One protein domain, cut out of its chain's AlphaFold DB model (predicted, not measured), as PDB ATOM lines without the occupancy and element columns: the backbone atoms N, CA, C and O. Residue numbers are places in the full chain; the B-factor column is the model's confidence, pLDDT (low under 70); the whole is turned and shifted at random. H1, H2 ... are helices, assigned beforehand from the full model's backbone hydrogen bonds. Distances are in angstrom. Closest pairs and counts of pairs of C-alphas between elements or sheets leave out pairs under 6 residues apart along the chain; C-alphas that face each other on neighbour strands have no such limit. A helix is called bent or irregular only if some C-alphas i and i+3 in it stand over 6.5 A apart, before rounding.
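This is residues 128 to 207 of the 214 residues of the protein "Hypothetical protein" of Ostreococcus mediterraneus (UniProt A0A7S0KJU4). A long helix, H4, bent partway along, makes the long axis of a loose, elongated model. One arm, H4b, has H1 packed on one side and H5 folded back along another, while the other arm, H4a, is thinly covered by H2 and the very short H3, and residues 158 to 164 stick out at the far end. The printed part has 80 residues with five named helices, in the order H1, H2, H3, H4, H5, and no named strand; the class is all helix. The whole is loose, with a radius of gyration of the C-alphas of 15.2 A and spans of 47 by 21 by 21 A.

Begin with H4, residues 162 to 190, which by its hydrogen bonds was assigned as one helix but is bent: C-alphas 175 and 178 are 7.1 A apart. Its arms, H4a with residues 162 to 175 and H4b with residues 178 to 190, stand at a steep tilt of 52 degrees. H5, residues 194 to 206, touches H4b and forms a helical hairpin with it, at a shallow tilt of 12 degrees, opposite ways; look for their closest C-alphas at Ala 185 and Met 197, 4.7 A apart. H1, residues 128 to 137, also touches H4b, at a shallow tilt of 9 degrees, opposite ways, with the closest C-alphas, those of Ala 134 and Pro 179, 4.7 A apart. H1 and H5 are apart. Now look along H4a. H2, residues 140 to 148, only just touches it, with 3 pairs of C-alphas within 8 A, at a steep tilt of 42 degrees, opposite ways; the closest C-alphas are those of Thr 142 and Ile 172, 6.6 A apart, and H4a takes part with residues 172 to 175 alone. H3, residues 150 to 153, only just touches H4a too, also with 3 pairs; the C-alphas of Val 152 and Gln 165 are the closest at 6.7 A, and H4a takes part with residues 165 to 169 alone. Every O i to N i+4 pair is within hydrogen-bond range in H1, H2, H4a, H4b and H5; H3 is too short for such a pair.

Find C-alpha 162 at (331.165, 449.533, 641.100); from there H4a runs 20.1 A to C-alpha 175. H4b runs 18.7 A from Lys 178 to C-alpha 190 at (343.644, 485.899, 634.425). H5 runs 18.7 A from Trp 194 to C-alpha 206 at (334.837, 476.411, 652.901). H1, H2 and H3 measure 14.2 A, 12.1 A and 5.8 A from first to last C-alpha.

The two C-alphas farthest apart are those of Ala 160 and Ser 192, at 47.4 A. The printed part has no cut and no long link. Residues 158 to 164, of which 162 to 164 belong to H4, stand free. The mean pLDDT of the printed part is 74.2, and 12 residues are under 70, among them residues 160 to 162.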
ATOM      1  N   ILE A 128     349.525 483.983 639.188       78.50
ATOM      2  CA  ILE A 128     350.772 483.298 639.562       78.50
ATOM      3  C   ILE A 128     350.743 482.896 641.041       78.50
ATOM      4  O   ILE A 128     350.989 481.735 641.362       78.50
ATOM      5  N   LEU A 129     350.389 483.813 641.948       75.19
ATOM      6  CA  LEU A 129     350.346 483.528 643.387       75.19
ATOM      7  C   LEU A 129     349.300 482.458 643.739       75.19
ATOM      8  O   LEU A 129     349.584 481.542 644.515       75.19
ATOM      9  N   MET A 130     348.106 482.530 643.144       75.62
ATOM     10  CA  MET A 130     347.067 481.512 643.335       75.62
ATOM     11  C   MET A 130     347.422 480.188 642.660       75.62
ATOM     12  O   MET A 130     347.135 479.132 643.218       75.62
ATOM     13  N   GLY A 131     348.093 480.225 641.507       75.62
ATOM     14  CA  GLY A 131     348.610 479.044 640.819       75.62
ATOM     15  C   GLY A 131     349.661 478.309 641.650       75.62
ATOM     16  O   GLY A 131     349.533 477.107 641.854       75.62
ATOM     17  N   LEU A 132     350.637 479.029 642.212       77.25
ATOM     18  CA  LEU A 132     351.645 478.461 643.115       77.25
ATOM     19  C   LEU A 132     351.010 477.902 644.397       77.25
ATOM     20  O   LEU A 132     351.372 476.818 644.848       77.25
ATOM     21  N   SER A 133     350.016 478.604 644.943       76.38
ATOM     22  CA  SER A 133     349.230 478.154 646.098       76.38
ATOM     23  C   SER A 133     348.391 476.900 645.811       76.38
ATOM     24  O   SER A 133     348.206 476.056 646.685       76.38
ATOM     25  N   ALA A 134     347.861 476.754 644.596       73.56
ATOM     26  CA  ALA A 134     347.145 475.551 644.174       73.56
ATOM     27  C   ALA A 134     348.113 474.382 643.934       73.56
ATOM     28  O   ALA A 134     347.844 473.262 644.364       73.56
ATOM     29  N   TYR A 135     349.256 474.656 643.296       76.38
ATOM     30  CA  TYR A 135     350.310 473.681 643.019       76.38
ATOM     31  C   TYR A 135     350.865 473.061 644.308       76.38
ATOM     32  O   TYR A 135     351.002 471.843 644.388       76.38
ATOM     33  N   SER A 136     351.113 473.870 645.344       74.94
ATOM     34  CA  SER A 136     351.616 473.376 646.635       74.94
ATOM     35  C   SER A 136     350.596 472.540 647.415       74.94
ATOM     36  O   SER A 136     350.982 471.642 648.155       74.94
ATOM     37  N   LEU A 137     349.296 472.793 647.232       69.69
ATOM     38  CA  LEU A 137     348.222 471.993 647.830       69.69
ATOM     39  C   LEU A 137     347.849 470.747 647.021       69.69
ATOM     40  O   LEU A 137     347.014 469.955 647.459       69.69
ATOM     41  N   THR A 138     348.408 470.587 645.823       77.81
ATOM     42  CA  THR A 138     348.086 469.454 644.961       77.81
ATOM     43  C   THR A 138     348.796 468.207 645.473       77.81
ATOM     44  O   THR A 138     350.022 468.155 645.550       77.81
ATOM     45  N   HIS A 139     348.023 467.169 645.792       77.88
ATOM     46  CA  HIS A 139     348.579 465.868 646.142       77.88
ATOM     47  C   HIS A 139     349.043 465.141 644.869       77.88
ATOM     48  O   HIS A 139     348.286 464.393 644.242       77.88
ATOM     49  N   TRP A 140     350.298 465.379 644.478       78.38
ATOM     50  CA  TRP A 140     350.927 464.815 643.277       78.38
ATOM     51  C   TRP A 140     350.777 463.298 643.118       78.38
ATOM     52  O   TRP A 140     350.502 462.875 641.996       78.38
ATOM     53  N   PRO A 141     350.843 462.465 644.180       78.06
ATOM     54  CA  PRO A 141     350.612 461.030 644.029       78.06
ATOM     55  C   PRO A 141     349.187 460.690 643.568       78.06
ATOM     56  O   PRO A 141     349.001 459.778 642.770       78.06
ATOM     57  N   THR A 142     348.176 461.453 644.002       76.62
ATOM     58  CA  THR A 142     346.786 461.264 643.538       76.62
ATOM     59  C   THR A 142     346.626 461.701 642.086       76.62
ATOM     60  O   THR A 142     345.924 461.040 641.327       76.62
ATOM     61  N   VAL A 143     347.302 462.776 641.676       75.00
ATOM     62  CA  VAL A 143     347.306 463.220 640.272       75.00
ATOM     63  C   VAL A 143     347.998 462.193 639.377       75.00
ATOM     64  O   VAL A 143     347.464 461.837 638.330       75.00
ATOM     65  N   ALA A 144     349.149 461.671 639.804       79.56
ATOM     66  CA  ALA A 144     349.873 460.628 639.087       79.56
ATOM     67  C   ALA A 144     349.036 459.344 638.962       79.56
ATOM     68  O   ALA A 144     348.967 458.755 637.884       79.56
ATOM     69  N   TYR A 145     348.342 458.944 640.032       78.19
ATOM     70  CA  TYR A 145     347.417 457.811 640.007       78.19
ATOM     71  C   TYR A 145     346.268 458.028 639.012       78.19
ATOM     72  O   TYR A 145     346.032 457.179 638.154       78.19
ATOM     73  N   ALA A 146     345.612 459.192 639.057       79.31
ATOM     74  CA  ALA A 146     344.525 459.531 638.139       79.31
ATOM     75  C   ALA A 146     344.980 459.581 636.667       79.31
ATOM     76  O   ALA A 146     344.235 459.171 635.780       79.31
ATOM     77  N   ALA A 147     346.204 460.049 636.404       78.75
ATOM     78  CA  ALA A 147     346.766 460.115 635.056       78.75
ATOM     79  C   ALA A 147     347.167 458.736 634.505       78.75
ATOM     80  O   ALA A 147     347.049 458.491 633.308       78.75
ATOM     81  N   THR A 148     347.642 457.838 635.370       81.94
ATOM     82  CA  THR A 148     348.083 456.488 634.980       81.94
ATOM     83  C   THR A 148     346.931 455.491 634.874       81.94
ATOM     84  O   THR A 148     347.045 454.517 634.136       81.94
ATOM     85  N   HIS A 149     345.810 455.749 635.555       78.19
ATOM     86  CA  HIS A 149     344.641 454.871 635.575       78.19
ATOM     87  C   HIS A 149     343.365 455.613 635.131       78.19
ATOM     88  O   HIS A 149     342.427 455.761 635.918       78.19
ATOM     89  N   PRO A 150     343.274 456.067 633.862       74.00
ATOM     90  CA  PRO A 150     342.093 456.780 633.363       74.00
ATOM     91  C   PRO A 150     340.826 455.907 633.363       74.00
ATOM     92  O   PRO A 150     339.712 456.427 633.409       74.00
ATOM     93  N   SER A 151     340.984 454.580 633.361       75.50
ATOM     94  CA  SER A 151     339.894 453.605 633.452       75.50
ATOM     95  C   SER A 151     339.133 453.652 634.780       75.50
ATOM     96  O   SER A 151     337.986 453.223 634.813       75.50
ATOM     97  N   VAL A 152     339.702 454.232 635.845       68.81
ATOM     98  CA  VAL A 152     339.008 454.434 637.134       68.81
ATOM     99  C   VAL A 152     337.819 455.395 636.990       68.81
ATOM    100  O   VAL A 152     336.862 455.318 637.754       68.81
ATOM    101  N   PHE A 153     337.838 456.267 635.978       71.25
ATOM    102  CA  PHE A 153     336.726 457.166 635.657       71.25
ATOM    103  C   PHE A 153     335.764 456.587 634.609       71.25
ATOM    104  O   PHE A 153     334.712 457.174 634.352       71.25
ATOM    105  N   MET A 154     336.097 455.441 634.002       72.88
ATOM    106  CA  MET A 154     335.202 454.730 633.092       72.88
ATOM    107  C   MET A 154     334.227 453.888 633.905       72.88
ATOM    108  O   MET A 154     334.438 452.711 634.180       72.88
ATOM    109  N   PHE A 155     333.152 454.546 634.310       65.75
ATOM    110  CA  PHE A 155     332.136 453.975 635.171       65.75
ATOM    111  C   PHE A 155     331.407 452.820 634.469       65.75
ATOM    112  O   PHE A 155     330.685 453.035 633.493       65.75
ATOM    113  N   ASN A 156     331.576 451.593 634.969       72.81
ATOM    114  CA  ASN A 156     330.788 450.442 634.537       72.81
ATOM    115  C   ASN A 156     329.801 450.051 635.652       72.81
ATOM    116  O   ASN A 156     330.204 449.377 636.607       72.81
ATOM    117  N   PRO A 157     328.512 450.429 635.538       65.38
ATOM    118  CA  PRO A 157     327.515 450.179 636.579       65.38
ATOM    119  C   PRO A 157     327.167 448.692 636.750       65.38
ATOM    120  O   PRO A 157     326.498 448.341 637.715       65.38
ATOM    121  N   ALA A 158     327.605 447.822 635.835       69.81
ATOM    122  CA  ALA A 158     327.365 446.380 635.884       69.81
ATOM    123  C   ALA A 158     328.527 445.584 636.511       69.81
ATOM    124  O   ALA A 158     328.456 444.360 636.597       69.81
ATOM    125  N   SER A 159     329.611 446.250 636.922       71.12
ATOM    126  CA  SER A 159     330.751 445.590 637.564       71.12
ATOM    127  C   SER A 159     330.474 445.294 639.044       71.12
ATOM    128  O   SER A 159     329.857 446.097 639.741       71.12
ATOM    129  N   ALA A 160     330.954 444.148 639.541       69.06
ATOM    130  CA  ALA A 160     330.819 443.763 640.951       69.06
ATOM    131  C   ALA A 160     331.500 444.762 641.913       69.06
ATOM    132  O   ALA A 160     331.090 444.891 643.062       69.06
ATOM    133  N   ASP A 161     332.480 445.517 641.411       68.19
ATOM    134  CA  ASP A 161     333.282 446.478 642.173       68.19
ATOM    135  C   ASP A 161     332.829 447.938 641.992       68.19
ATOM    136  O   ASP A 161     333.536 448.864 642.397       68.19
ATOM    137  N   ALA A 162     331.651 448.182 641.399       69.50
ATOM    138  CA  ALA A 162     331.165 449.533 641.100       69.50
ATOM    139  C   ALA A 162     331.093 450.441 642.345       69.50
ATOM    140  O   ALA A 162     331.422 451.623 642.268       69.50
ATOM    141  N   ALA A 163     330.724 449.892 643.508       71.56
ATOM    142  CA  ALA A 163     330.697 450.638 644.768       71.56
ATOM    143  C   ALA A 163     332.106 451.069 645.221       71.56
ATOM    144  O   ALA A 163     332.315 452.224 645.584       71.56
ATOM    145  N   ALA A 164     333.096 450.178 645.115       72.81
ATOM    146  CA  ALA A 164     334.480 450.487 645.467       72.81
ATOM    147  C   ALA A 164     335.103 451.514 644.501       72.81
ATOM    148  O   ALA A 164     335.872 452.379 644.919       72.81
ATOM    149  N   GLN A 165     334.741 451.464 643.215       71.88
ATOM    150  CA  GLN A 165     335.168 452.467 642.233       71.88
ATOM    151  C   GLN A 165     334.603 453.858 642.549       71.88
ATOM    152  O   GLN A 165     335.333 454.845 642.451       71.88
ATOM    153  N   VAL A 166     333.340 453.946 642.984       75.44
ATOM    154  CA  VAL A 166     332.729 455.210 643.436       75.44
ATOM    155  C   VAL A 166     333.491 455.803 644.609       75.44
ATOM    156  O   VAL A 166     333.803 456.992 644.576       75.44
ATOM    157  N   ASP A 167     333.827 454.992 645.607       78.44
ATOM    158  CA  ASP A 167     334.545 455.460 646.793       78.44
ATOM    159  C   ASP A 167     335.938 455.996 646.438       78.44
ATOM    160  O   ASP A 167     336.332 457.068 646.902       78.44
ATOM    161  N   VAL A 168     336.657 455.314 645.539       75.94
ATOM    162  CA  VAL A 168     337.960 455.778 645.035       75.94
ATOM    163  C   VAL A 168     337.820 457.095 644.269       75.94
ATOM    164  O   VAL A 168     338.600 458.023 644.492       75.94
ATOM    165  N   VAL A 169     336.817 457.223 643.396       78.44
ATOM    166  CA  VAL A 169     336.566 458.461 642.640       78.44
ATOM    167  C   VAL A 169     336.183 459.610 643.574       78.44
ATOM    168  O   VAL A 169     336.709 460.716 643.425       78.44
ATOM    169  N   LEU A 170     335.322 459.368 644.564       77.44
ATOM    170  CA  LEU A 170     334.947 460.366 645.566       77.44
ATOM    171  C   LEU A 170     336.151 460.811 646.397       77.44
ATOM    172  O   LEU A 170     336.293 462.005 646.659       77.44
ATOM    173  N   GLU A 171     337.049 459.895 646.755       76.62
ATOM    174  CA  GLU A 171     338.275 460.214 647.486       76.62
ATOM    175  C   GLU A 171     339.259 461.031 646.629       76.62
ATOM    176  O   GLU A 171     339.820 462.026 647.098       76.62
ATOM    177  N   ILE A 172     339.414 460.686 645.344       79.50
ATOM    178  CA  ILE A 172     340.200 461.476 644.381       79.50
ATOM    179  C   ILE A 172     339.620 462.893 644.263       79.50
ATOM    180  O   ILE A 172     340.360 463.875 644.371       79.50
ATOM    181  N   ILE A 173     338.299 463.018 644.099       78.00
ATOM    182  CA  ILE A 173     337.612 464.313 644.020       78.00
ATOM    183  C   ILE A 173     337.802 465.093 645.320       78.00
ATOM    184  O   ILE A 173     338.151 466.270 645.274       78.00
ATOM    185  N   ARG A 174     337.639 464.460 646.483       77.56
ATOM    186  CA  ARG A 174     337.797 465.109 647.792       77.56
ATOM    187  C   ARG A 174     339.206 465.676 647.981       77.56
ATOM    188  O   ARG A 174     339.354 466.781 648.506       77.56
ATOM    189  N   ARG A 175     340.230 464.963 647.505       71.81
ATOM    190  CA  ARG A 175     341.639 465.393 647.557       71.81
ATOM    191  C   ARG A 175     341.974 466.487 646.541       71.81
ATOM    192  O   ARG A 175     342.830 467.325 646.814       71.81
ATOM    193  N   LEU A 176     341.296 466.512 645.392       75.44
ATOM    194  CA  LEU A 176     341.571 467.461 644.307       75.44
ATOM    195  C   LEU A 176     340.627 468.673 644.273       75.44
ATOM    196  O   LEU A 176     340.949 469.666 643.623       75.44
ATOM    197  N   ALA A 177     339.505 468.656 644.993       75.25
ATOM    198  CA  ALA A 177     338.499 469.719 644.949       75.25
ATOM    199  C   ALA A 177     339.068 471.085 645.361       75.25
ATOM    200  O   ALA A 177     338.880 472.082 644.667       75.25
ATOM    201  N   LYS A 178     339.818 471.141 646.468       73.06
ATOM    202  CA  LYS A 178     340.418 472.387 646.968       73.06
ATOM    203  C   LYS A 178     341.446 472.988 645.989       73.06
ATOM    204  O   LYS A 178     341.301 474.173 645.668       73.06
ATOM    205  N   PRO A 179     342.449 472.239 645.477       76.75
ATOM    206  CA  PRO A 179     343.363 472.780 644.470       76.75
ATOM    207  C   PRO A 179     342.651 473.101 643.146       76.75
ATOM    208  O   PRO A 179     342.937 474.146 642.565       76.75
ATOM    209  N   ALA A 180     341.668 472.308 642.705       75.38
ATOM    210  CA  ALA A 180     340.906 472.578 641.480       75.38
ATOM    211  C   ALA A 180     340.140 473.911 641.538       75.38
ATOM    212  O   ALA A 180     340.192 474.702 640.593       75.38
ATOM    213  N   VAL A 181     339.491 474.213 642.667       77.44
ATOM    214  CA  VAL A 181     338.794 475.496 642.864       77.44
ATOM    215  C   VAL A 181     339.780 476.670 642.871       77.44
ATOM    216  O   VAL A 181     339.467 477.738 642.343       77.44
ATOM    217  N   ARG A 182     341.005 476.481 643.386       79.25
ATOM    218  CA  ARG A 182     342.058 477.507 643.299       79.25
ATOM    219  C   ARG A 182     342.591 477.687 641.880       79.25
ATOM    220  O   ARG A 182     342.768 478.828 641.471       79.25
ATOM    221  N   PHE A 183     342.748 476.621 641.094       77.62
ATOM    222  CA  PHE A 183     343.067 476.739 639.664       77.62
ATOM    223  C   PHE A 183     341.958 477.463 638.882       77.62
ATOM    224  O   PHE A 183     342.249 478.307 638.031       77.62
ATOM    225  N   ALA A 184     340.687 477.219 639.211       76.75
ATOM    226  CA  ALA A 184     339.569 477.962 638.633       76.75
ATOM    227  C   ALA A 184     339.593 479.451 639.037       76.75
ATOM    228  O   ALA A 184     339.324 480.324 638.206       76.75
ATOM    229  N   ALA A 185     339.964 479.759 640.286       75.94
ATOM    230  CA  ALA A 185     340.157 481.133 640.751       75.94
ATOM    231  C   ALA A 185     341.323 481.822 640.018       75.94
ATOM    232  O   ALA A 185     341.165 482.958 639.572       75.94
ATOM    233  N   THR A 186     342.441 481.120 639.808       75.25
ATOM    234  CA  THR A 186     343.587 481.561 638.994       75.25
ATOM    235  C   THR A 186     343.166 481.915 637.568       75.25
ATOM    236  O   THR A 186     343.510 482.979 637.057       75.25
ATOM    237  N   TRP A 187     342.353 481.067 636.934       75.00
ATOM    238  CA  TRP A 187     341.816 481.328 635.597       75.00
ATOM    239  C   TRP A 187     340.877 482.544 635.557       75.00
ATOM    240  O   TRP A 187     340.905 483.344 634.617       75.00
ATOM    241  N   CYS A 188     340.065 482.733 636.602       73.00
ATOM    242  CA  CYS A 188     339.193 483.901 636.729       73.00
ATOM    243  C   CYS A 188     339.974 485.197 636.988       73.00
ATOM    244  O   CYS A 188     339.579 486.244 636.468       73.00
ATOM    245  N   ALA A 189     341.086 485.124 637.728       69.38
ATOM    246  CA  ALA A 189     342.021 486.234 637.911       69.38
ATOM    247  C   ALA A 189     342.670 486.639 636.577       69.38
ATOM    248  O   ALA A 189     342.702 487.823 636.249       69.38
ATOM    249  N   LEU A 190     343.072 485.659 635.756       70.31
ATOM    250  CA  LEU A 190     343.644 485.899 634.425       70.31
ATOM    251  C   LEU A 190     342.661 486.622 633.487       70.31
ATOM    252  O   LEU A 190     343.048 487.485 632.706       70.31
ATOM    253  N   ARG A 191     341.362 486.312 633.584       72.06
ATOM    254  CA  ARG A 191     340.307 486.975 632.794       72.06
ATOM    255  C   ARG A 191     339.756 488.266 633.419       72.06
ATOM    256  O   ARG A 191     338.744 488.768 632.927       72.06
ATOM    257  N   SER A 192     340.359 488.776 634.500       65.81
ATOM    258  CA  SER A 192     339.858 489.911 635.302       65.81
ATOM    259  C   SER A 192     338.376 489.795 635.682       65.81
ATOM    260  O   SER A 192     337.660 490.788 635.822       65.81
ATOM    261  N   ARG A 193     337.884 488.567 635.883       70.50
ATOM    262  CA  ARG A 193     336.541 488.307 636.420       70.50
ATOM    263  C   ARG A 193     336.613 488.318 637.944       70.50
ATOM    264  O   ARG A 193     336.404 487.297 638.594       70.50
ATOM    265  N   TRP A 194     336.906 489.489 638.507       67.56
ATOM    266  CA  TRP A 194     337.170 489.699 639.938       67.56
ATOM    267  C   TRP A 194     336.076 489.132 640.849       67.56
ATOM    268  O   TRP A 194     336.372 488.479 641.843       67.56
ATOM    269  N   ARG A 195     334.802 489.279 640.461       74.69
ATOM    270  CA  ARG A 195     333.663 488.715 641.207       74.69
ATOM    271  C   ARG A 195     333.719 487.186 641.280       74.69
ATOM    272  O   ARG A 195     333.547 486.620 642.351       74.69
ATOM    273  N   ALA A 196     334.002 486.524 640.158       70.19
ATOM    274  CA  ALA A 196     334.121 485.068 640.103       70.19
ATOM    275  C   ALA A 196     335.362 484.572 640.859       70.19
ATOM    276  O   ALA A 196     335.297 483.554 641.539       70.19
ATOM    277  N   MET A 197     336.467 485.321 640.798       71.75
ATOM    278  CA  MET A 197     337.675 485.019 641.565       71.75
ATOM    279  C   MET A 197     337.406 485.056 643.079       71.75
ATOM    280  O   MET A 197     337.770 484.106 643.763       71.75
ATOM    281  N   VAL A 198     336.740 486.096 643.597       73.88
ATOM    282  CA  VAL A 198     336.411 486.204 645.034       73.88
ATOM    283  C   VAL A 198     335.472 485.081 645.472       73.88
ATOM    284  O   VAL A 198     335.703 484.471 646.514       73.88
ATOM    285  N   VAL A 199     334.458 484.756 644.662       76.25
ATOM    286  CA  VAL A 199     333.530 483.650 644.951       76.25
ATOM    287  C   VAL A 199     334.260 482.308 644.990       76.25
ATOM    288  O   VAL A 199     334.087 481.557 645.942       76.25
ATOM    289  N   LEU A 200     335.108 482.010 644.003       73.69
ATOM    290  CA  LEU A 200     335.866 480.754 643.962       73.69
ATOM    291  C   LEU A 200     336.913 480.687 645.075       73.69
ATOM    292  O   LEU A 200     337.087 479.647 645.706       73.69
ATOM    293  N   PHE A 201     337.580 481.801 645.369       70.56
ATOM    294  CA  PHE A 201     338.523 481.875 646.476       70.56
ATOM    295  C   PHE A 201     337.823 481.643 647.822       70.56
ATOM    296  O   PHE A 201     338.287 480.810 648.600       70.56
ATOM    297  N   GLY A 202     336.675 482.285 648.057       73.56
ATOM    298  CA  GLY A 202     335.837 482.056 649.237       73.56
ATOM    299  C   GLY A 202     335.282 480.630 649.305       73.56
ATOM    300  O   GLY A 202     335.329 479.995 650.349       73.56
ATOM    301  N   ALA A 203     334.856 480.051 648.182       74.12
ATOM    302  CA  ALA A 203     334.458 478.645 648.140       74.12
ATOM    303  C   ALA A 203     335.625 477.713 648.520       74.12
ATOM    304  O   ALA A 203     335.431 476.724 649.224       74.12
ATOM    305  N   SER A 204     336.860 478.053 648.134       71.88
ATOM    306  CA  SER A 204     338.047 477.260 648.483       71.88
ATOM    307  C   SER A 204     338.365 477.247 649.984       71.88
ATOM    308  O   SER A 204     339.019 476.308 650.455       71.88
ATOM    309  N   THR A 205     337.930 478.257 650.749       73.06
ATOM    310  CA  THR A 205     338.123 478.294 652.209       73.06
ATOM    311  C   THR A 205     337.092 477.443 652.942       73.06
ATOM    312  O   THR A 205     337.426 476.878 653.979       73.06
ATOM    313  N   LEU A 206     335.898 477.269 652.365       73.75
ATOM    314  CA  LEU A 206     334.837 476.411 652.901       73.75
ATOM    315  C   LEU A 206     335.109 474.915 652.702       73.75
ATOM    316  O   LEU A 206     334.532 474.093 653.407       73.75
ATOM    317  N   ILE A 207     335.991 474.545 651.767       67.38
ATOM    318  CA  ILE A 207     336.384 473.147 651.560       67.38
ATOM    319  C   ILE A 207     337.406 472.758 652.643       67.38
ATOM    320  O   ILE A 207     338.537 473.274 652.615       67.38
TER     321      ILE A 207